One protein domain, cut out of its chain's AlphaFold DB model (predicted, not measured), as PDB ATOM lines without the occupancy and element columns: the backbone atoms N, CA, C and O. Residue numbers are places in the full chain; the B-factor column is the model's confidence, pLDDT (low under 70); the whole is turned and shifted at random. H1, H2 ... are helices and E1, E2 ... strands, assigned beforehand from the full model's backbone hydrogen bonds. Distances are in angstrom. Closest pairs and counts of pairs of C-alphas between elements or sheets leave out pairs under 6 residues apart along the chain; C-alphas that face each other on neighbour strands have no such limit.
ATOM      1  N   PHE A 660      52.396  20.177 -33.439       37.19
ATOM      2  CA  PHE A 660      52.958  19.081 -32.641       37.19
ATOM      3  C   PHE A 660      52.026  18.669 -31.491       37.19
ATOM      4  O   PHE A 660      51.615  17.514 -31.405       37.19
ATOM      5  N   LYS A 661      51.618  19.633 -30.657       40.94
ATOM      6  CA  LYS A 661      50.781  19.377 -29.471       40.94
ATOM      7  C   LYS A 661      49.390  18.834 -29.837       40.94
ATOM      8  O   LYS A 661      48.866  17.955 -29.161       40.94
ATOM      9  N   LYS A 662      48.834  19.314 -30.957       52.12
ATOM     10  CA  LYS A 662      47.573  18.848 -31.568       52.12
ATOM     11  C   LYS A 662      47.676  17.371 -31.984       52.12
ATOM     12  O   LYS A 662      46.789  16.563 -31.697       52.12
ATOM     13  N   ASN A 663      48.797  17.002 -32.607       50.62
ATOM     14  CA  ASN A 663      49.076  15.639 -33.060       50.62
ATOM     15  C   ASN A 663      49.347  14.666 -31.900       50.62
ATOM     16  O   ASN A 663      48.791  13.570 -31.904       50.62
ATOM     17  N   GLU A 664      50.131  15.062 -30.895       50.19
ATOM     18  CA  GLU A 664      50.442  14.234 -29.716       50.19
ATOM     19  C   GLU A 664      49.193  13.946 -28.868       50.19
ATOM     20  O   GLU A 664      48.930  12.794 -28.500       50.19
ATOM     21  N   GLU A 665      48.353  14.962 -28.630       59.84
ATOM     22  CA  GLU A 665      47.042  14.749 -28.016       59.84
ATOM     23  C   GLU A 665      46.171  13.806 -28.858       59.84
ATOM     24  O   GLU A 665      45.485  12.948 -28.304       59.84
ATOM     25  N   THR A 666      46.177  13.947 -30.188       63.28
ATOM     26  CA  THR A 666      45.395  13.091 -31.094       63.28
ATOM     27  C   THR A 666      45.859  11.636 -31.046       63.28
ATOM     28  O   THR A 666      45.029  10.744 -30.873       63.28
ATOM     29  N   GLU A 667      47.162  11.363 -31.125       66.19
ATOM     30  CA  GLU A 667      47.706  10.000 -31.028       66.19
ATOM     31  C   GLU A 667      47.449   9.381 -29.642       66.19
ATOM     32  O   GLU A 667      47.069   8.210 -29.557       66.19
ATOM     33  N   SER A 668      47.503  10.181 -28.573       69.69
ATOM     34  CA  SER A 668      47.124   9.759 -27.217       69.69
ATOM     35  C   SER A 668      45.631   9.415 -27.099       69.69
ATOM     36  O   SER A 668      45.272   8.373 -26.543       69.69
ATOM     37  N   LYS A 669      44.736  10.252 -27.651       75.31
ATOM     38  CA  LYS A 669      43.281   9.997 -27.719       75.31
ATOM     39  C   LYS A 669      42.993   8.694 -28.491       75.31
ATOM     40  O   LYS A 669      42.182   7.886 -28.041       75.31
ATOM     41  N   LEU A 670      43.685   8.465 -29.613       77.25
ATOM     42  CA  LEU A 670      43.554   7.258 -30.441       77.25
ATOM     43  C   LEU A 670      44.045   5.991 -29.719       77.25
ATOM     44  O   LEU A 670      43.307   5.005 -29.675       77.25
ATOM     45  N   ARG A 671      45.250   6.000 -29.126       77.94
ATOM     46  CA  ARG A 671      45.812   4.826 -28.425       77.94
ATOM     47  C   ARG A 671      44.946   4.412 -27.236       77.94
ATOM     48  O   ARG A 671      44.684   3.225 -27.071       77.94
ATOM     49  N   ASN A 672      44.430   5.375 -26.468       80.06
ATOM     50  CA  ASN A 672      43.535   5.105 -25.340       80.06
ATOM     51  C   ASN A 672      42.231   4.400 -25.767       80.06
ATOM     52  O   ASN A 672      41.812   3.452 -25.105       80.06
ATOM     53  N   GLU A 673      41.613   4.793 -26.887       85.00
ATOM     54  CA  GLU A 673      40.440   4.084 -27.427       85.00
ATOM     55  C   GLU A 673      40.778   2.658 -27.896       85.00
ATOM     56  O   GLU A 673      40.016   1.729 -27.618       85.00
ATOM     57  N   ILE A 674      41.936   2.445 -28.536       84.69
ATOM     58  CA  ILE A 674      42.379   1.094 -28.929       84.69
ATOM     59  C   ILE A 674      42.640   0.229 -27.688       84.69
ATOM     60  O   ILE A 674      42.196  -0.917 -27.637       84.69
ATOM     61  N   GLU A 675      43.286   0.767 -26.653       84.06
ATOM     62  CA  GLU A 675      43.496   0.056 -25.391       84.06
ATOM     63  C   GLU A 675      42.187  -0.295 -24.684       84.06
ATOM     64  O   GLU A 675      42.033  -1.423 -24.215       84.06
ATOM     65  N   CYS A 676      41.231   0.634 -24.609       82.50
ATOM     66  CA  CYS A 676      39.904   0.361 -24.060       82.50
ATOM     67  C   CYS A 676      39.158  -0.708 -24.873       82.50
ATOM     68  O   CYS A 676      38.481  -1.555 -24.289       82.50
ATOM     69  N   PHE A 677      39.315  -0.719 -26.198       85.19
ATOM     70  CA  PHE A 677      38.737  -1.743 -27.062       85.19
ATOM     71  C   PHE A 677      39.381  -3.121 -26.846       85.19
ATOM     72  O   PHE A 677      38.652  -4.090 -26.628       85.19
ATOM     73  N   ILE A 678      40.715  -3.216 -26.802       82.62
ATOM     74  CA  ILE A 678      41.443  -4.460 -26.482       82.62
ATOM     75  C   ILE A 678      41.015  -4.985 -25.103       82.62
ATOM     76  O   ILE A 678      40.610  -6.140 -24.981       82.62
ATOM     77  N   LYS A 679      40.999  -4.121 -24.078       81.69
ATOM     78  CA  LYS A 679      40.579  -4.464 -22.704       81.69
ATOM     79  C   LYS A 679      39.102  -4.879 -22.609       81.69
ATOM     80  O   LYS A 679      38.739  -5.577 -21.668       81.69
ATOM     81  N   SER A 680      38.257  -4.501 -23.575       81.50
ATOM     82  CA  SER A 680      36.860  -4.963 -23.656       81.50
ATOM     83  C   SER A 680      36.702  -6.387 -24.212       81.50
ATOM     84  O   SER A 680      35.623  -6.962 -24.096       81.50
ATOM     85  N   ASN A 681      37.752  -6.942 -24.833       74.12
ATOM     86  CA  ASN A 681      37.824  -8.270 -25.464       74.12
ATOM     87  C   ASN A 681      36.758  -8.583 -26.545       74.12
ATOM     88  O   ASN A 681      36.673  -9.704 -27.042       74.12
ATOM     89  N   LYS A 682      35.969  -7.592 -26.974       79.38
ATOM     90  CA  LYS A 682      34.852  -7.757 -27.923       79.38
ATOM     91  C   LYS A 682      35.242  -8.145 -29.352       79.38
ATOM     92  O   LYS A 682      34.369  -8.467 -30.160       79.38
ATOM     93  N   LEU A 683      36.526  -8.043 -29.698       79.00
ATOM     94  CA  LEU A 683      36.997  -8.310 -31.054       79.00
ATOM     95  C   LEU A 683      36.813  -9.781 -31.436       79.00
ATOM     96  O   LEU A 683      36.510 -10.070 -32.586       79.00
ATOM     97  N   PHE A 684      36.988 -10.712 -30.506       78.25
ATOM     98  CA  PHE A 684      36.978 -12.142 -30.805       78.25
ATOM     99  C   PHE A 684      35.588 -12.744 -30.589       78.25
ATOM    100  O   PHE A 684      34.847 -12.322 -29.704       78.25
ATOM    101  N   LYS A 685      35.215 -13.727 -31.413       74.69
ATOM    102  CA  LYS A 685      34.001 -14.527 -31.191       74.69
ATOM    103  C   LYS A 685      34.333 -15.668 -30.228       74.69
ATOM    104  O   LYS A 685      35.399 -16.275 -30.346       74.69
ATOM    105  N   ASP A 686      33.425 -15.956 -29.297       57.19
ATOM    106  CA  ASP A 686      33.656 -16.942 -28.236       57.19
ATOM    107  C   ASP A 686      34.086 -18.322 -28.771       57.19
ATOM    108  O   ASP A 686      33.635 -18.781 -29.824       57.19
ATOM    109  N   ASN A 687      34.947 -18.995 -28.000       53.62
ATOM    110  CA  ASN A 687      35.536 -20.316 -28.271       53.62
ATOM    111  C   ASN A 687      36.567 -20.421 -29.422       53.62
ATOM    112  O   ASN A 687      36.785 -21.524 -29.927       53.62
ATOM    113  N   ALA A 688      37.254 -19.341 -29.835       52.28
ATOM    114  CA  ALA A 688      38.338 -19.460 -30.827       52.28
ATOM    115  C   ALA A 688      39.492 -18.432 -30.722       52.28
ATOM    116  O   ALA A 688      39.611 -17.558 -31.579       52.28
ATOM    117  N   ILE A 689      40.411 -18.606 -29.760       56.59
ATOM    118  CA  ILE A 689      41.752 -17.984 -29.807       56.59
ATOM    119  C   ILE A 689      42.829 -19.015 -29.442       56.59
ATOM    120  O   ILE A 689      42.836 -19.553 -28.338       56.59
ATOM    121  N   ASP A 690      43.765 -19.234 -30.362       59.09
ATOM    122  CA  ASP A 690      45.121 -19.700 -30.058       59.09
ATOM    123  C   ASP A 690      46.006 -18.441 -29.963       59.09
ATOM    124  O   ASP A 690      46.120 -17.730 -30.969       59.09
ATOM    125  N   PRO A 691      46.607 -18.117 -28.797       55.03
ATOM    126  CA  PRO A 691      47.438 -16.921 -28.637       55.03
ATOM    127  C   PRO A 691      48.673 -16.876 -29.548       55.03
ATOM    128  O   PRO A 691      49.259 -15.811 -29.717       55.03
ATOM    129  N   GLN A 692      49.078 -18.001 -30.148       55.19
ATOM    130  CA  GLN A 692      50.164 -18.040 -31.136       55.19
ATOM    131  C   GLN A 692      49.694 -17.692 -32.561       55.19
ATOM    132  O   GLN A 692      50.527 -17.484 -33.443       55.19
ATOM    133  N   LYS A 693      48.374 -17.613 -32.797       62.38
ATOM    134  CA  LYS A 693      47.778 -17.274 -34.102       62.38
ATOM    135  C   LYS A 693      47.107 -15.902 -34.160       62.38
ATOM    136  O   LYS A 693      46.995 -15.346 -35.248       62.38
ATOM    137  N   PHE A 694      46.670 -15.350 -33.028       71.75
ATOM    138  CA  PHE A 694      46.017 -14.039 -32.984       71.75
ATOM    139  C   PHE A 694      46.571 -13.180 -31.845       71.75
ATOM    140  O   PHE A 694      46.539 -13.579 -30.684       71.75
ATOM    141  N   GLU A 695      47.030 -11.976 -32.180       79.56
ATOM    142  CA  GLU A 695      47.612 -10.992 -31.257       79.56
ATOM    143  C   GLU A 695      46.971  -9.630 -31.559       79.56
ATOM    144  O   GLU A 695      46.939  -9.234 -32.719       79.56
ATOM    145  N   PHE A 696      46.463  -8.900 -30.559       84.81
ATOM    146  CA  PHE A 696      46.146  -7.468 -30.694       84.81
ATOM    147  C   PHE A 696      46.775  -6.728 -29.518       84.81
ATOM    148  O   PHE A 696      46.445  -7.019 -28.369       84.81
ATOM    149  N   THR A 697      47.696  -5.806 -29.789       79.25
ATOM    150  CA  THR A 697      48.487  -5.161 -28.737       79.25
ATOM    151  C   THR A 697      48.832  -3.707 -29.053       79.25
ATOM    152  O   THR A 697      48.991  -3.319 -30.212       79.25
ATOM    153  N   THR A 698      48.976  -2.908 -27.996       76.12
ATOM    154  CA  THR A 698      49.631  -1.589 -28.004       76.12
ATOM    155  C   THR A 698      51.033  -1.637 -27.384       76.12
ATOM    156  O   THR A 698      51.685  -0.601 -27.287       76.12
ATOM    157  N   ASP A 699      51.510  -2.818 -26.965       77.56
ATOM    158  CA  ASP A 699      52.827  -2.982 -26.348       77.56
ATOM    159  C   ASP A 699      53.965  -2.654 -27.324       77.56
ATOM    160  O   ASP A 699      54.095  -3.226 -28.411       77.56
ATOM    161  N   GLU A 700      54.828  -1.738 -26.898       64.19
ATOM    162  CA  GLU A 700      55.888  -1.187 -27.735       64.19
ATOM    163  C   GLU A 700      57.045  -2.159 -27.958       64.19
ATOM    164  O   GLU A 700      57.754  -2.025 -28.956       64.19
ATOM    165  N   VAL A 701      57.238  -3.151 -27.083       65.50
ATOM    166  CA  VAL A 701      58.287  -4.167 -27.245       65.50
ATOM    167  C   VAL A 701      57.864  -5.175 -28.316       65.50
ATOM    168  O   VAL A 701      58.635  -5.425 -29.246       65.50
ATOM    169  N   SER A 702      56.621  -5.668 -28.271       68.69
ATOM    170  CA  SER A 702      56.006  -6.468 -29.342       68.69
ATOM    171  C   SER A 702      56.012  -5.707 -30.671       68.69
ATOM    172  O   SER A 702      56.539  -6.215 -31.665       68.69
ATOM    173  N   ILE A 703      55.521  -4.460 -30.697       72.25
ATOM    174  CA  ILE A 703      55.482  -3.629 -31.915       72.25
ATOM    175  C   ILE A 703      56.893  -3.416 -32.488       72.25
ATOM    176  O   ILE A 703      57.104  -3.608 -33.687       72.25
ATOM    177  N   ARG A 704      57.889  -3.084 -31.654       64.94
ATOM    178  CA  ARG A 704      59.288  -2.882 -32.082       64.94
ATOM    179  C   ARG A 704      59.916  -4.172 -32.617       64.94
ATOM    180  O   ARG A 704      60.611  -4.129 -33.633       64.94
ATOM    181  N   ASN A 705      59.635  -5.317 -31.996       68.44
ATOM    182  CA  ASN A 705      60.133  -6.622 -32.440       68.44
ATOM    183  C   ASN A 705      59.467  -7.111 -33.738       68.44
ATOM    184  O   ASN A 705      60.127  -7.765 -34.546       68.44
ATOM    185  N   LYS A 706      58.195  -6.767 -33.986       69.94
ATOM    186  CA  LYS A 706      57.518  -7.020 -35.271       69.94
ATOM    187  C   LYS A 706      58.005  -6.050 -36.360       69.94
ATOM    188  O   LYS A 706      58.276  -6.490 -37.473       69.94
ATOM    189  N   ARG A 707      58.222  -4.763 -36.041       66.50
ATOM    190  CA  ARG A 707      58.764  -3.742 -36.970       66.50
ATOM    191  C   ARG A 707      60.145  -4.117 -37.521       66.50
ATOM    192  O   ARG A 707      60.401  -3.894 -38.697       66.50
ATOM    193  N   LYS A 708      60.995  -4.771 -36.718       68.31
ATOM    194  CA  LYS A 708      62.297  -5.329 -37.147       68.31
ATOM    195  C   LYS A 708      62.216  -6.464 -38.188       68.31
ATOM    196  O   LYS A 708      63.259  -6.945 -38.613       68.31
ATOM    197  N   LYS A 709      61.019  -6.926 -38.579       66.62
ATOM    198  CA  LYS A 709      60.820  -7.981 -39.594       66.62
ATOM    199  C   LYS A 709      60.400  -7.459 -40.973       66.62
ATOM    200  O   LYS A 709      60.148  -8.264 -41.866       66.62
ATOM    201  N   PHE A 710      60.292  -6.143 -41.162       65.06
ATOM    202  CA  PHE A 710      60.110  -5.570 -42.497       65.06
ATOM    203  C   PHE A 710      61.440  -5.593 -43.267       65.06
ATOM    204  O   PHE A 710      62.453  -5.208 -42.686       65.06
ATOM    205  N   PRO A 711      61.454  -5.993 -44.554       65.62
ATOM    206  CA  PRO A 711      62.584  -5.736 -45.444       65.62
ATOM    207  C   PRO A 711      62.854  -4.231 -45.558       65.62
ATOM    208  O   PRO A 711      61.911  -3.436 -45.517       65.62
ATOM    209  N   ASP A 712      64.109  -3.836 -45.767       55.06
ATOM    210  CA  ASP A 712      64.531  -2.426 -45.719       55.06
ATOM    211  C   ASP A 712      63.746  -1.527 -46.694       55.06
ATOM    212  O   ASP A 712      63.315  -0.430 -46.333       55.06
ATOM    213  N   ASN A 713      63.450  -2.044 -47.893       56.34
ATOM    214  CA  ASN A 713      62.651  -1.364 -48.921       56.34
ATOM    215  C   ASN A 713      61.201  -1.070 -48.478       56.34
ATOM    216  O   ASN A 713      60.624  -0.059 -48.881       56.34
ATOM    217  N   ASP A 714      60.597  -1.941 -47.660       57.12
ATOM    218  CA  ASP A 714      59.266  -1.695 -47.089       57.12
ATOM    219  C   ASP A 714      59.365  -0.740 -45.888       57.12
ATOM    220  O   ASP A 714      58.472   0.081 -45.664       57.12
ATOM    221  N   LEU A 715      60.446  -0.844 -45.103       60.34
ATOM    222  CA  LEU A 715      60.628  -0.118 -43.847       60.34
ATOM    223  C   LEU A 715      60.640   1.404 -44.048       60.34
ATOM    224  O   LEU A 715      60.035   2.115 -43.247       60.34
ATOM    225  N   GLU A 716      61.246   1.912 -45.125       54.41
ATOM    226  CA  GLU A 716      61.186   3.342 -45.464       54.41
ATOM    227  C   GLU A 716      59.735   3.812 -45.681       54.41
ATOM    228  O   GLU A 716      59.308   4.813 -45.101       54.41
ATOM    229  N   SER A 717      58.944   3.039 -46.433       55.28
ATOM    230  CA  SER A 717      57.527   3.336 -46.687       55.28
ATOM    231  C   SER A 717      56.675   3.265 -45.413       55.28
ATOM    232  O   SER A 717      55.761   4.067 -45.236       55.28
ATOM    233  N   VAL A 718      56.985   2.340 -44.495       59.00
ATOM    234  CA  VAL A 718      56.337   2.252 -43.171       59.00
ATOM    235  C   VAL A 718      56.686   3.465 -42.304       59.00
ATOM    236  O   VAL A 718      55.808   4.014 -41.640       59.00
ATOM    237  N   ASN A 719      57.943   3.916 -42.323       57.31
ATOM    238  CA  ASN A 719      58.403   5.055 -41.526       57.31
ATOM    239  C   ASN A 719      57.711   6.373 -41.927       57.31
ATOM    240  O   ASN A 719      57.453   7.212 -41.064       57.31
ATOM    241  N   GLN A 720      57.356   6.538 -43.206       55.72
ATOM    242  CA  GLN A 720      56.627   7.711 -43.713       55.72
ATOM    243  C   GLN A 720      55.164   7.801 -43.223       55.72
ATOM    244  O   GLN A 720      54.545   8.855 -43.359       55.72
ATOM    245  N   LEU A 721      54.602   6.735 -42.636       52.22
ATOM    246  CA  LEU A 721      53.220   6.702 -42.122       52.22
ATOM    247  C   LEU A 721      53.087   7.165 -40.655       52.22
ATOM    248  O   LEU A 721      51.969   7.299 -40.155       52.22
ATOM    249  N   GLY A 722      54.205   7.441 -39.973       59.94
ATOM    250  CA  GLY A 722      54.240   7.935 -38.593       59.94
ATOM    251  C   GLY A 722      54.317   6.831 -37.531       59.94
ATOM    252  O   GLY A 722      54.871   5.755 -37.759       59.94
ATOM    253  N   ASN A 723      53.792   7.107 -36.335       64.44
ATOM    254  CA  ASN A 723      53.853   6.176 -35.207       64.44
ATOM    255  C   ASN A 723      52.848   5.020 -35.359       64.44
ATOM    256  O   ASN A 723      51.661   5.241 -35.608       64.44
ATOM    257  N   ILE A 724      53.314   3.786 -35.130       72.81
ATOM    258  CA  ILE A 724      52.447   2.609 -34.979       72.81
ATOM    259  C   ILE A 724      51.830   2.665 -33.576       72.81
ATOM    260  O   ILE A 724      52.509   2.411 -32.584       72.81
ATOM    261  N   LEU A 725      50.543   2.998 -33.503       78.06
ATOM    262  CA  LEU A 725      49.774   3.131 -32.262       78.06
ATOM    263  C   LEU A 725      49.340   1.769 -31.700       78.06
ATOM    264  O   LEU A 725      49.208   1.614 -30.487       78.06
ATOM    265  N   ALA A 726      49.100   0.797 -32.584       83.50
ATOM    266  CA  ALA A 726      48.734  -0.576 -32.243       83.50
ATOM    267  C   ALA A 726      49.058  -1.544 -33.390       83.50
ATOM    268  O   ALA A 726      49.157  -1.139 -34.553       83.50
ATOM    269  N   TYR A 727      49.158  -2.830 -33.069       85.81
ATOM    270  CA  TYR A 727      49.433  -3.909 -34.016       85.81
ATOM    271  C   TYR A 727      48.498  -5.104 -33.786       85.81
ATOM    272  O   TYR A 727      48.335  -5.558 -32.652       85.81
ATOM    273  N   TYR A 728      47.910  -5.612 -34.871       84.88
ATOM    274  CA  TYR A 728      47.055  -6.797 -34.899       84.88
ATOM    275  C   TYR A 728      47.580  -7.852 -35.885       84.88
ATOM    276  O   TYR A 728      47.976  -7.507 -36.995       84.88
ATOM    277  N   HIS A 729      47.521  -9.124 -35.484       83.44
ATOM    278  CA  HIS A 729      47.938 -10.308 -36.240       83.44
ATOM    279  C   HIS A 729      46.750 -11.269 -36.429       83.44
ATOM    280  O   HIS A 729      46.143 -11.688 -35.438       83.44
ATOM    281  N   ASP A 730      46.448 -11.660 -37.670       80.19
ATOM    282  CA  ASP A 730      45.521 -12.751 -38.022       80.19
ATOM    283  C   ASP A 730      46.273 -13.831 -38.823       80.19
ATOM    284  O   ASP A 730      46.412 -13.734 -40.048       80.19
ATOM    285  N   ASN A 731      46.779 -14.853 -38.123       72.88
ATOM    286  CA  ASN A 731      47.468 -15.999 -38.718       72.88
ATOM    287  C   ASN A 731      46.476 -17.112 -39.089       72.88
ATOM    288  O   ASN A 731      46.105 -17.968 -38.275       72.88
ATOM    289  N   ARG A 732      46.048 -17.087 -40.352       64.56
ATOM    290  CA  ARG A 732      45.128 -18.060 -40.954       64.56
ATOM    291  C   ARG A 732      45.885 -19.335 -41.307       64.56
ATOM    292  O   ARG A 732      47.053 -19.291 -41.670       64.56
ATOM    293  N   ASP A 733      45.221 -20.487 -41.204       59.00
ATOM    294  CA  ASP A 733      45.893 -21.782 -41.349       59.00
ATOM    295  C   ASP A 733      46.635 -21.926 -42.694       59.00
ATOM    296  O   ASP A 733      46.046 -21.652 -43.742       59.00
ATOM    297  N   LEU A 734      47.895 -22.392 -42.596       52.50
ATOM    298  CA  LEU A 734      48.969 -22.789 -43.549       52.50
ATOM    299  C   LEU A 734      48.820 -22.649 -45.084       52.50
ATOM    300  O   LEU A 734      49.840 -22.588 -45.773       52.50
ATOM    301  N   LEU A 735      47.607 -22.651 -45.628       51.41
ATOM    302  CA  LEU A 735      47.276 -22.534 -47.052       51.41
ATOM    303  C   LEU A 735      46.708 -21.154 -47.438       51.41
ATOM    304  O   LEU A 735      46.534 -20.888 -48.625       51.41
ATOM    305  N   ASN A 736      46.415 -20.283 -46.467       57.72
ATOM    306  CA  ASN A 736      45.995 -18.896 -46.694       57.72
ATOM    307  C   ASN A 736      47.104 -17.916 -46.274       57.72
ATOM    308  O   ASN A 736      47.882 -18.244 -45.378       57.72
ATOM    309  N   PRO A 737      47.172 -16.705 -46.861       62.09
ATOM    310  CA  PRO A 737      48.003 -15.641 -46.315       62.09
ATOM    311  C   PRO A 737      47.491 -15.202 -44.934       62.09
ATOM    312  O   PRO A 737      46.278 -15.166 -44.688       62.09
ATOM    313  N   TYR A 738      48.423 -14.854 -44.048       73.00
ATOM    314  CA  TYR A 738      48.123 -14.127 -42.819       73.00
ATOM    315  C   TYR A 738      47.991 -12.631 -43.118       73.00
ATOM    316  O   TYR A 738      48.512 -12.136 -44.122       73.00
ATOM    317  N   ILE A 739      47.262 -11.916 -42.259       78.19
ATOM    318  CA  ILE A 739      47.050 -10.473 -42.404       78.19
ATOM    319  C   ILE A 739      47.481  -9.764 -41.122       78.19
ATOM    320  O   ILE A 739      46.920  -9.997 -40.051       78.19
ATOM    321  N   ASP A 740      48.465  -8.879 -41.254       82.38
ATOM    322  CA  ASP A 740      48.887  -7.952 -40.208       82.38
ATOM    323  C   ASP A 740      48.242  -6.576 -40.437       82.38
ATOM    324  O   ASP A 740      48.305  -6.034 -41.543       82.38
ATOM    325  N   LEU A 741      47.654  -5.981 -39.393       85.25
ATOM    326  CA  LEU A 741      47.132  -4.609 -39.414       85.25
ATOM    327  C   LEU A 741      47.917  -3.728 -38.429       85.25
ATOM    328  O   LEU A 741      47.876  -3.943 -37.216       85.25
ATOM    329  N   TYR A 742      48.593  -2.702 -38.945       84.62
ATOM    330  CA  TYR A 742      49.322  -1.705 -38.153       84.62
ATOM    331  C   TYR A 742      48.544  -0.389 -38.144       84.62
ATOM    332  O   TYR A 742      48.305   0.192 -39.203       84.62
ATOM    333  N   PHE A 743      48.137   0.087 -36.969       84.62
ATOM    334  CA  PHE A 743      47.302   1.283 -36.815       84.62
ATOM    335  C   PHE A 743      48.160   2.537 -36.625       84.62
ATOM    336  O   PHE A 743      49.066   2.546 -35.799       84.62
ATOM    337  N   PHE A 744      47.834   3.606 -37.350       80.50
ATOM    338  CA  PHE A 744      48.501   4.913 -37.323       80.50
ATOM    339  C   PHE A 744      47.477   6.032 -37.044       80.50
ATOM    340  O   PHE A 744      46.270   5.781 -36.936       80.50
ATOM    341  N   ARG A 745      47.932   7.290 -36.973       75.75
ATOM    342  CA  ARG A 745      47.083   8.474 -36.722       75.75
ATOM    343  C   ARG A 745      45.946   8.665 -37.738       75.75
ATOM    344  O   ARG A 745      44.853   9.101 -37.378       75.75
ATOM    345  N   GLU A 746      46.193   8.356 -39.010       72.56
ATOM    346  CA  GLU A 746      45.289   8.689 -40.129       72.56
ATOM    347  C   GLU A 746      44.640   7.473 -40.806       72.56
ATOM    348  O   GLU A 746      43.714   7.618 -41.607       72.56
ATOM    349  N   GLY A 747      45.102   6.265 -40.496       79.06
ATOM    350  CA  GLY A 747      44.649   5.025 -41.116       79.06
ATOM    351  C   GLY A 747      45.363   3.814 -40.541       79.06
ATOM    352  O   GLY A 747      46.095   3.930 -39.561       79.06
ATOM    353  N   PHE A 748      45.202   2.665 -41.189       84.50
ATOM    354  CA  PHE A 748      46.023   1.489 -40.913       84.50
ATOM    355  C   PHE A 748      46.689   0.958 -42.182       84.50
ATOM    356  O   PHE A 748      46.165   1.092 -43.290       84.50
ATOM    357  N   LEU A 749      47.856   0.347 -42.011       83.00
ATOM    358  CA  LEU A 749      48.543  -0.434 -43.030       83.00
ATOM    359  C   LEU A 749      48.107  -1.892 -42.888       83.00
ATOM    360  O   LEU A 749      48.343  -2.494 -41.843       83.00
ATOM    361  N   SER A 750      47.487  -2.445 -43.930       82.88
ATOM    362  CA  SER A 750      47.337  -3.891 -44.082       82.88
ATOM    363  C   SER A 750      48.579  -4.457 -44.764       82.88
ATOM    364  O   SER A 750      49.056  -3.876 -45.748       82.88
ATOM    365  N   VAL A 751      49.079  -5.581 -44.261       80.12
ATOM    366  CA  VAL A 751      50.127  -6.389 -44.887       80.12
ATOM    367  C   VAL A 751      49.596  -7.812 -45.023       80.12
ATOM    368  O   VAL A 751      49.359  -8.484 -44.022       80.12
ATOM    369  N   GLU A 752      49.394  -8.255 -46.261       75.31
ATOM    370  CA  GLU A 752      49.028  -9.637 -46.588       75.31
ATOM    371  C   GLU A 752      50.295 -10.393 -46.998       75.31
ATOM    372  O   GLU A 752      51.020  -9.943 -47.891       75.31
ATOM    373  N   ASP A 753      50.578 -11.519 -46.346       67.81
ATOM    374  CA  ASP A 753      51.854 -12.236 -46.457       67.81
ATOM    375  C   ASP A 753      51.632 -13.751 -46.274       67.81
ATOM    376  O   ASP A 753      50.688 -14.165 -45.597       67.81
ATOM    377  N   GLY A 754      52.429 -14.618 -46.904       59.16
ATOM    378  CA  GLY A 754      52.131 -16.056 -46.880       59.16
ATOM    379  C   GLY A 754      53.044 -16.965 -47.699       59.16
ATOM    380  O   GLY A 754      53.700 -16.547 -48.648       59.16
ATOM    381  N   SER A 755      53.026 -18.255 -47.352       53.31
ATOM    382  CA  SER A 755      53.966 -19.303 -47.798       53.31
ATOM    383  C   SER A 755      54.105 -19.503 -49.316       53.31
ATOM    384  O   SER A 755      55.108 -20.059 -49.761       53.31
ATOM    385  N   LEU A 756      53.115 -19.076 -50.107       48.53
ATOM    386  CA  LEU A 756      53.064 -19.227 -51.569       48.53
ATOM    387  C   LEU A 756      52.605 -17.946 -52.298       48.53
ATOM    388  O   LEU A 756      52.305 -17.990 -53.492       48.53
ATOM    389  N   ALA A 757      52.532 -16.805 -51.604       50.47
ATOM    390  CA  ALA A 757      52.026 -15.543 -52.146       50.47
ATOM    391  C   ALA A 757      53.113 -14.457 -52.167       50.47
ATOM    392  O   ALA A 757      54.040 -14.467 -51.363       50.47
ATOM    393  N   LYS A 758      52.992 -13.478 -53.073       58.19
ATOM    394  CA  LYS A 758      53.779 -12.242 -52.960       58.19
ATOM    395  C   LYS A 758      53.163 -11.366 -51.875       58.19
ATOM    396  O   LYS A 758      51.982 -11.043 -51.975       58.19
ATOM    397  N   ARG A 759      53.984 -10.941 -50.912       66.62
ATOM    398  CA  ARG A 759      53.647  -9.926 -49.908       66.62
ATOM    399  C   ARG A 759      53.012  -8.701 -50.572       66.62
ATOM    400  O   ARG A 759      53.565  -8.184 -51.546       66.62
ATOM    401  N   THR A 760      51.880  -8.220 -50.058       71.38
ATOM    402  CA  THR A 760      51.286  -6.948 -50.506       71.38
ATOM    403  C   THR A 760      51.011  -6.019 -49.333       71.38
ATOM    404  O   THR A 760      50.519  -6.437 -48.288       71.38
ATOM    405  N   LEU A 761      51.344  -4.741 -49.520       74.12
ATOM    406  CA  LEU A 761      51.144  -3.679 -48.543       74.12
ATOM    407  C   LEU A 761      50.057  -2.725 -49.052       74.12
ATOM    408  O   LEU A 761      50.025  -2.371 -50.234       74.12
ATOM    409  N   GLY A 762      49.163  -2.288 -48.167       76.00
ATOM    410  CA  GLY A 762      48.105  -1.336 -48.499       76.00
ATOM    411  C   GLY A 762      47.752  -0.440 -47.322       76.00
ATOM    412  O   GLY A 762      47.224  -0.915 -46.321       76.00
ATOM    413  N   PHE A 763      48.020   0.863 -47.440       80.25
ATOM    414  CA  PHE A 763      47.596   1.845 -46.443       80.25
ATOM    415  C   PHE A 763      46.177   2.349 -46.726       80.25
ATOM    416  O   PHE A 763      45.869   2.824 -47.825       80.25
ATOM    417  N   PHE A 764      45.317   2.279 -45.713       79.25
ATOM    418  CA  PHE A 764      43.909   2.643 -45.780       79.25
ATOM    419  C   PHE A 764      43.600   3.732 -44.748       79.25
ATOM    420  O   PHE A 764      43.433   3.465 -43.559       79.25
ATOM    421  N   ASN A 765      43.513   4.980 -45.217       79.56
ATOM    422  CA  ASN A 765      43.095   6.118 -44.395       79.56
ATOM    423  C   ASN A 765      41.652   5.912 -43.895       79.56
ATOM    424  O   ASN A 765      40.756   5.631 -44.702       79.56
ATOM    425  N   TYR A 766      41.419   6.095 -42.587       81.38
ATOM    426  CA  TYR A 766      40.158   5.752 -41.914       81.38
ATOM    427  C   TYR A 766      38.921   6.379 -42.580       81.38
ATOM    428  O   TYR A 766      37.836   5.797 -42.549       81.38
ATOM    429  N   ARG A 767      39.070   7.553 -43.211       77.25
ATOM    430  CA  ARG A 767      37.984   8.308 -43.854       77.25
ATOM    431  C   ARG A 767      37.237   7.517 -44.929       77.25
ATOM    432  O   ARG A 767      36.022   7.679 -45.031       77.25
ATOM    433  N   PHE A 768      37.937   6.690 -45.708       79.12
ATOM    434  CA  PHE A 768      37.399   6.018 -46.903       79.12
ATOM    435  C   PHE A 768      36.888   4.593 -46.648       79.12
ATOM    436  O   PHE A 768      36.563   3.876 -47.594       79.12
ATOM    437  N   ILE A 769      36.843   4.182 -45.378       83.44
ATOM    438  CA  ILE A 769      36.525   2.816 -44.972       83.44
ATOM    439  C   ILE A 769      35.015   2.659 -44.742       83.44
ATOM    440  O   ILE A 769      34.402   3.447 -44.017       83.44
ATOM    441  N   GLU A 770      34.424   1.623 -45.325       84.94
ATOM    442  CA  GLU A 770      33.008   1.249 -45.236       84.94
ATOM    443  C   GLU A 770      32.882  -0.228 -44.800       84.94
ATOM    444  O   GLU A 770      33.819  -1.018 -44.944       84.94
ATOM    445  N   TYR A 771      31.729  -0.600 -44.238       87.56
ATOM    446  CA  TYR A 771      31.424  -1.959 -43.775       87.56
ATOM    447  C   TYR A 771      30.295  -2.567 -44.603       87.56
ATOM    448  O   TYR A 771      29.306  -1.901 -44.909       87.56
ATOM    449  N   ASP A 772      30.459  -3.832 -44.968       85.19
ATOM    450  CA  ASP A 772      29.506  -4.630 -45.732       85.19
ATOM    451  C   ASP A 772      28.827  -5.625 -44.768       85.19
ATOM    452  O   ASP A 772      29.473  -6.594 -44.351       85.19
ATOM    453  N   PRO A 773      27.575  -5.376 -44.329       79.81
ATOM    454  CA  PRO A 773      26.918  -6.206 -43.321       79.81
ATOM    455  C   PRO A 773      26.556  -7.596 -43.848       79.81
ATOM    456  O   PRO A 773      26.634  -8.561 -43.086       79.81
ATOM    457  N   ASP A 774      26.221  -7.697 -45.135       81.19
ATOM    458  CA  ASP A 774      25.800  -8.939 -45.784       81.19
ATOM    459  C   ASP A 774      26.998  -9.866 -46.019       81.19
ATOM    460  O   ASP A 774      26.913 -11.074 -45.797       81.19
ATOM    461  N   LYS A 775      28.145  -9.299 -46.421       79.38
ATOM    462  CA  LYS A 775      29.392 -10.054 -46.627       79.38
ATOM    463  C   LYS A 775      30.265 -10.192 -45.382       79.38
ATOM    464  O   LYS A 775      31.244 -10.932 -45.439       79.38
ATOM    465  N   GLN A 776      29.956  -9.471 -44.300       80.56
ATOM    466  CA  GLN A 776      30.798  -9.362 -43.104       80.56
ATOM    467  C   GLN A 776      32.246  -9.000 -43.487       80.56
ATOM    468  O   GLN A 776      33.176  -9.775 -43.265       80.56
ATOM    469  N   LEU A 777      32.452  -7.839 -44.118       84.81
ATOM    470  CA  LEU A 777      33.797  -7.367 -44.474       84.81
ATOM    471  C   LEU A 777      33.948  -5.849 -44.392       84.81
ATOM    472  O   LEU A 777      32.976  -5.094 -44.452       84.81
ATOM    473  N   ILE A 778      35.197  -5.407 -44.273       85.38
ATOM    474  CA  ILE A 778      35.608  -4.006 -44.325       85.38
ATOM    475  C   ILE A 778      36.216  -3.739 -45.704       85.38
ATOM    476  O   ILE A 778      37.051  -4.513 -46.180       85.38
ATOM    477  N   TYR A 779      35.809  -2.645 -46.346       83.62
ATOM    478  CA  TYR A 779      36.269  -2.243 -47.678       83.62
ATOM    479  C   TYR A 779      36.609  -0.751 -47.741       83.62
ATOM    480  O   TYR A 779      36.132   0.039 -46.931       83.62
ATOM    481  N   THR A 780      37.425  -0.346 -48.717       80.88
ATOM    482  CA  THR A 780      37.625   1.066 -49.076       80.88
ATOM    483  C   THR A 780      36.828   1.399 -50.327       80.88
ATOM    484  O   THR A 780      36.739   0.593 -51.260       80.88
ATOM    485  N   LYS A 781      36.305   2.624 -50.379       70.00
ATOM    486  CA  LYS A 781      35.621   3.176 -51.548       70.00
ATOM    487  C   LYS A 781      36.265   4.499 -51.946       70.00
ATOM    488  O   LYS A 781      36.090   5.521 -51.283       70.00
ATOM    489  N   ARG A 782      37.044   4.489 -53.031       62.94
ATOM    490  CA  ARG A 782      37.783   5.670 -53.516       62.94
ATOM    491  C   ARG A 782      37.565   5.818 -55.018       62.94
ATOM    492  O   ARG A 782      37.710   4.857 -55.762       62.94
ATOM    493  N   ASN A 783      37.162   7.014 -55.447       58.81
ATOM    494  CA  ASN A 783      36.845   7.348 -56.844       58.81
ATOM    495  C   ASN A 783      35.865   6.355 -57.518       58.81
ATOM    496  O   ASN A 783      36.018   6.010 -58.683       58.81
ATOM    497  N   GLY A 784      34.871   5.863 -56.765       56.88
ATOM    498  CA  GLY A 784      33.871   4.892 -57.236       56.88
ATOM    499  C   GLY A 784      34.306   3.420 -57.186       56.88
ATOM    500  O   GLY A 784      33.445   2.544 -57.182       56.88
ATOM    501  N   VAL A 785      35.605   3.130 -57.071       64.31
ATOM    502  CA  VAL A 785      36.125   1.759 -56.971       64.31
ATOM    503  C   VAL A 785      35.976   1.242 -55.538       64.31
ATOM    504  O   VAL A 785      36.445   1.882 -54.591       64.31
ATOM    505  N   LYS A 786      35.347   0.069 -55.381       76.50
ATOM    506  CA  LYS A 786      35.344  -0.725 -54.143       76.50
ATOM    507  C   LYS A 786      36.523  -1.700 -54.173       76.50
ATOM    508  O   LYS A 786      36.612  -2.510 -55.092       76.50
ATOM    509  N   LYS A 787      37.398  -1.631 -53.168       77.88
ATOM    510  CA  LYS A 787      38.413  -2.657 -52.877       77.88
ATOM    511  C   LYS A 787      38.158  -3.182 -51.469       77.88
ATOM    512  O   LYS A 787      38.180  -2.402 -50.518       77.88
ATOM    513  N   ASP A 788      37.928  -4.482 -51.345       79.38
ATOM    514  CA  ASP A 788      37.805  -5.137 -50.043       79.38
ATOM    515  C   ASP A 788      39.179  -5.102 -49.333       79.38
ATOM    516  O   ASP A 788      40.218  -5.236 -49.981       79.38
ATOM    517  N   ILE A 789      39.189  -4.813 -48.026       75.50
ATOM    518  CA  ILE A 789      40.410  -4.635 -47.213       75.50
ATOM    519  C   ILE A 789      40.629  -5.838 -46.303       75.50
ATOM    520  O   ILE A 789      41.751  -6.303 -46.148       75.50
ATOM    521  N   TYR A 790      39.564  -6.276 -45.628       79.19
ATOM    522  CA  TYR A 790      39.666  -7.275 -44.576       79.19
ATOM    523  C   TYR A 790      38.319  -7.961 -44.324       79.19
ATOM    524  O   TYR A 790      37.309  -7.312 -44.046       79.19
ATOM    525  N   ASN A 791      38.329  -9.290 -44.347       76.88
ATOM    526  CA  ASN A 791      37.291 -10.165 -43.802       76.88
ATOM    527  C   ASN A 791      37.950 -11.157 -42.830       76.88
ATOM    528  O   ASN A 791      39.138 -11.423 -42.969       76.88
ATOM    529  N   SER A 792      37.231 -11.700 -41.845       74.38
ATOM    530  CA  SER A 792      37.734 -12.790 -40.986       74.38
ATOM    531  C   SER A 792      36.614 -13.443 -40.177       74.38
ATOM    532  O   SER A 792      35.996 -12.820 -39.311       74.38
ATOM    533  N   ASN A 793      36.367 -14.733 -40.406       69.81
ATOM    534  CA  ASN A 793      35.266 -15.443 -39.747       69.81
ATOM    535  C   ASN A 793      35.443 -15.544 -38.218       69.81
ATOM    536  O   ASN A 793      34.444 -15.688 -37.509       69.81
ATOM    537  N   LYS A 794      36.684 -15.434 -37.716       73.25
ATOM    538  CA  LYS A 794      37.061 -15.589 -36.300       73.25
ATOM    539  C   LYS A 794      36.789 -14.357 -35.431       73.25
ATOM    540  O   LYS A 794      36.530 -14.519 -34.242       73.25
ATOM    541  N   ILE A 795      36.788 -13.153 -36.006       77.44
ATOM    542  CA  ILE A 795      36.549 -11.911 -35.255       77.44
ATOM    543  C   ILE A 795      35.197 -11.266 -35.567       77.44
ATOM    544  O   ILE A 795      34.546 -11.549 -36.578       77.44
ATOM    545  N   ASN A 796      34.744 -10.406 -34.660       83.25
ATOM    546  CA  ASN A 796      33.592  -9.540 -34.814       83.25
ATOM    547  C   ASN A 796      33.994  -8.294 -35.620       83.25
ATOM    548  O   ASN A 796      34.412  -7.265 -35.093       83.25
ATOM    549  N   ILE A 797      33.869  -8.416 -36.939       84.62
ATOM    550  CA  ILE A 797      34.264  -7.392 -37.912       84.62
ATOM    551  C   ILE A 797      33.423  -6.114 -37.751       84.62
ATOM    552  O   ILE A 797      33.898  -5.023 -38.067       84.62
ATOM    553  N   ARG A 798      32.203  -6.222 -37.202       84.81
ATOM    554  CA  ARG A 798      31.375  -5.062 -36.864       84.81
ATOM    555  C   ARG A 798      32.002  -4.236 -35.739       84.81
ATOM    556  O   ARG A 798      32.171  -3.038 -35.919       84.81
ATOM    557  N   GLU A 799      32.422  -4.872 -34.644       86.56
ATOM    558  CA  GLU A 799      33.131  -4.195 -33.542       86.56
ATOM    559  C   GLU A 799      34.479  -3.606 -34.017       86.56
ATOM    560  O   GLU A 799      34.814  -2.480 -33.654       86.56
ATOM    561  N   LEU A 800      35.214  -4.289 -34.912       85.88
ATOM    562  CA  LEU A 800      36.420  -3.727 -35.548       85.88
ATOM    563  C   LEU A 800      36.112  -2.477 -36.394       85.88
ATOM    564  O   LEU A 800      36.855  -1.494 -36.354       85.88
ATOM    565  N   PHE A 801      35.011  -2.483 -37.151       88.38
ATOM    566  CA  PHE A 801      34.573  -1.309 -37.904       88.38
ATOM    567  C   PHE A 801      34.116  -0.167 -36.987       88.38
ATOM    568  O   PHE A 801      34.437   0.988 -37.258       88.38
ATOM    569  N   ASP A 802      33.414  -0.466 -35.894       87.12
ATOM    570  CA  ASP A 802      32.964   0.545 -34.934       87.12
ATOM    571  C   ASP A 802      34.146   1.176 -34.168       87.12
ATOM    572  O   ASP A 802      34.142   2.392 -33.945       87.12
ATOM    573  N   LEU A 803      35.223   0.422 -33.896       88.25
ATOM    574  CA  LEU A 803      36.523   0.993 -33.510       88.25
ATOM    575  C   LEU A 803      37.056   1.937 -34.601       88.25
ATOM    576  O   LEU A 803      37.356   3.094 -34.319       88.25
ATOM    577  N   ILE A 804      37.132   1.494 -35.859       87.19
ATOM    578  CA  ILE A 804      37.610   2.325 -36.982       87.19
ATOM    579  C   ILE A 804      36.771   3.607 -37.154       87.19
ATOM    580  O   ILE A 804      37.314   4.647 -37.526       87.19
ATOM    581  N   VAL A 805      35.468   3.587 -36.858       85.00
ATOM    582  CA  VAL A 805      34.611   4.788 -36.849       85.00
ATOM    583  C   VAL A 805      34.971   5.731 -35.694       85.00
ATOM    584  O   VAL A 805      35.072   6.936 -35.927       85.00
ATOM    585  N   LYS A 806      35.246   5.226 -34.485       85.00
ATOM    586  CA  LYS A 806      35.765   6.050 -33.374       85.00
ATOM    587  C   LYS A 806      37.102   6.708 -33.724       85.00
ATOM    588  O   LYS A 806      37.236   7.924 -33.583       85.00
ATOM    589  N   LEU A 807      38.059   5.927 -34.235       85.00
ATOM    590  CA  LEU A 807      39.386   6.422 -34.626       85.00
ATOM    591  C   LEU A 807      39.284   7.469 -35.745       85.00
ATOM    592  O   LEU A 807      39.894   8.533 -35.655       85.00
ATOM    593  N   ARG A 808      38.426   7.233 -36.750       84.88
ATOM    594  CA  ARG A 808      38.091   8.214 -37.796       84.88
ATOM    595  C   ARG A 808      37.565   9.519 -37.213       84.88
ATOM    596  O   ARG A 808      37.978  10.580 -37.670       84.88
ATOM    597  N   ASN A 809      36.658   9.460 -36.239       80.88
ATOM    598  CA  ASN A 809      36.068  10.658 -35.646       80.88
ATOM    599  C   ASN A 809      37.138  11.493 -34.933       80.88
ATOM    600  O   ASN A 809      37.291  12.659 -35.279       80.88
ATOM    601  N   ILE A 810      37.940  10.883 -34.052       78.12
ATOM    602  CA  ILE A 810      39.058  11.549 -33.353       78.12
ATOM    603  C   ILE A 810      40.036  12.178 -34.364       78.12
ATOM    604  O   ILE A 810      40.333  13.369 -34.286       78.12
ATOM    605  N   SER A 811      40.449  11.405 -35.374       69.19
ATOM    606  CA  SER A 811      41.360  11.828 -36.449       69.19
ATOM    607  C   SER A 811      40.789  12.951 -37.348       69.19
ATOM    608  O   SER A 811      41.539  13.708 -37.964       69.19
ATOM    609  N   THR A 812      39.459  13.115 -37.422       63.31
ATOM    610  CA  THR A 812      38.806  14.119 -38.294       63.31
ATOM    611  C   THR A 812      38.207  15.327 -37.573       63.31
ATOM    612  O   THR A 812      37.965  16.343 -38.229       63.31
ATOM    613  N   THR A 813      38.022  15.297 -36.249       54.88
ATOM    614  CA  THR A 813      37.579  16.483 -35.486       54.88
ATOM    615  C   THR A 813      38.574  17.643 -35.534       54.88
ATOM    616  O   THR A 813      38.163  18.797 -35.433       54.88
ATOM    617  N   GLU A 814      39.863  17.358 -35.729       49.69
ATOM    618  CA  GLU A 814      40.947  18.346 -35.617       49.69
ATOM    619  C   GLU A 814      41.546  18.779 -36.978       49.69
ATOM    620  O   GLU A 814      42.420  19.641 -37.025       49.69
TER     621      GLU A 814
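What this domain is: This is residues 660 to 814 of the 817 residues of an uncharacterized protein of Prevotella sp. tc2-28 (UniProt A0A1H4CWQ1). A five-stranded antiparallel sheet, E1 to E5, makes two layers with the long helices H1 and H4, which are on one face of it, side by side and running opposite ways; the short helix H2 is over its strand E2, and H3, which follows H2, only grazes the sheet. A small, strongly twisted sheet of three strands, E6 to E8, lies on the side of the large sheet where H4 is, and H4 packs on both sheets. The printed part has 155 residues with four named helices and eight named strands, in the order H1 E1 H2 H3 E2 E3 E4 E5 E6 E7 E8 H4, and its class is mixed, helices and strands. The sheets run E1 E2 E3 E4 E5 and E6 E7 E8, both antiparallel throughout. The whole is compact, with a radius of gyration of the C-alphas of 15.2 A, and spans 45 by 39 by 36 A.

How they stand to each other: H1, residues 660 to 679, and H4, residues 797 to 813, touch at a shallow tilt of 18 degrees and run opposite ways; their closest C-alphas, those of Leu 670 and Leu 807, are 6.0 A apart. E1, residues 694 to 697, is the edge strand beside E2, residues 726 to 730; N 697 and O 727 are 2.9 A apart, within hydrogen-bond range. The closest C-alphas of H1 and E1 are those of Ile 678 and Phe 696, 7.0 A apart. H2, residues 700 to 707, is over E2 at a height over the sheet of 9.1 A and runs slantwise to the strands, at 53 degrees to E2 on the local plane. H3, residues 712 to 719, only grazes this sheet with residues 714 to 718, and is close to H2 but not clearly touching it, with C-alphas 707 and 715 8.0 A apart. E2 to E5 form a meander, each strand the antiparallel neighbour of the one before: E3, residues 738 to 743, has N 741 and O 728 at 2.9 A; E4, residues 747 to 753, has N 749 and O 742 at 2.8 A; and E5, residues 760 to 765, has N 764 and O 748 at 2.8 A, each within hydrogen-bond range. E6, residues 769 to 772, E7, residues 777 to 782, and E8, residues 785 to 791, form a second meander, with N 770 and O 779 at 2.8 A and N 780 and O 787 at 2.8 A, within hydrogen-bond range. The closest C-alphas of E4 and E8, those of Ser 750 and Ile 789, are 7.6 A apart. H4 and this sheet make two layers, a helix on one face of a sheet: H4 is over E6 and E7 at a height over the sheet of 10.0 A and runs along the strands. In H1, H2 and H4 every O i to N i+4 pair is within hydrogen-bond range; in H3, 3 of 4 are.

Where its parts are: H1 begins at C-alpha 660, (52.958, 19.081, -32.641), and is 28.4 A long. E4 is 19.5 A long, from C-alpha 747 at (44.649, 5.025, -41.116), and E8 is 17.8 A long. H4 is 24.2 A long and ends at C-alpha 813, (37.579, 16.483, -35.486).

The domain as a whole: The C-alphas farthest apart, those of Lys 661 and Leu 735, are 45.6 A apart. The printed part has no cut, and its one long link is H1 to E1, residues 680 to 693. The mean pLDDT of the printed part is 71.9; 62 residues are under 70, among them residues 660 to 668 and 704 to 723.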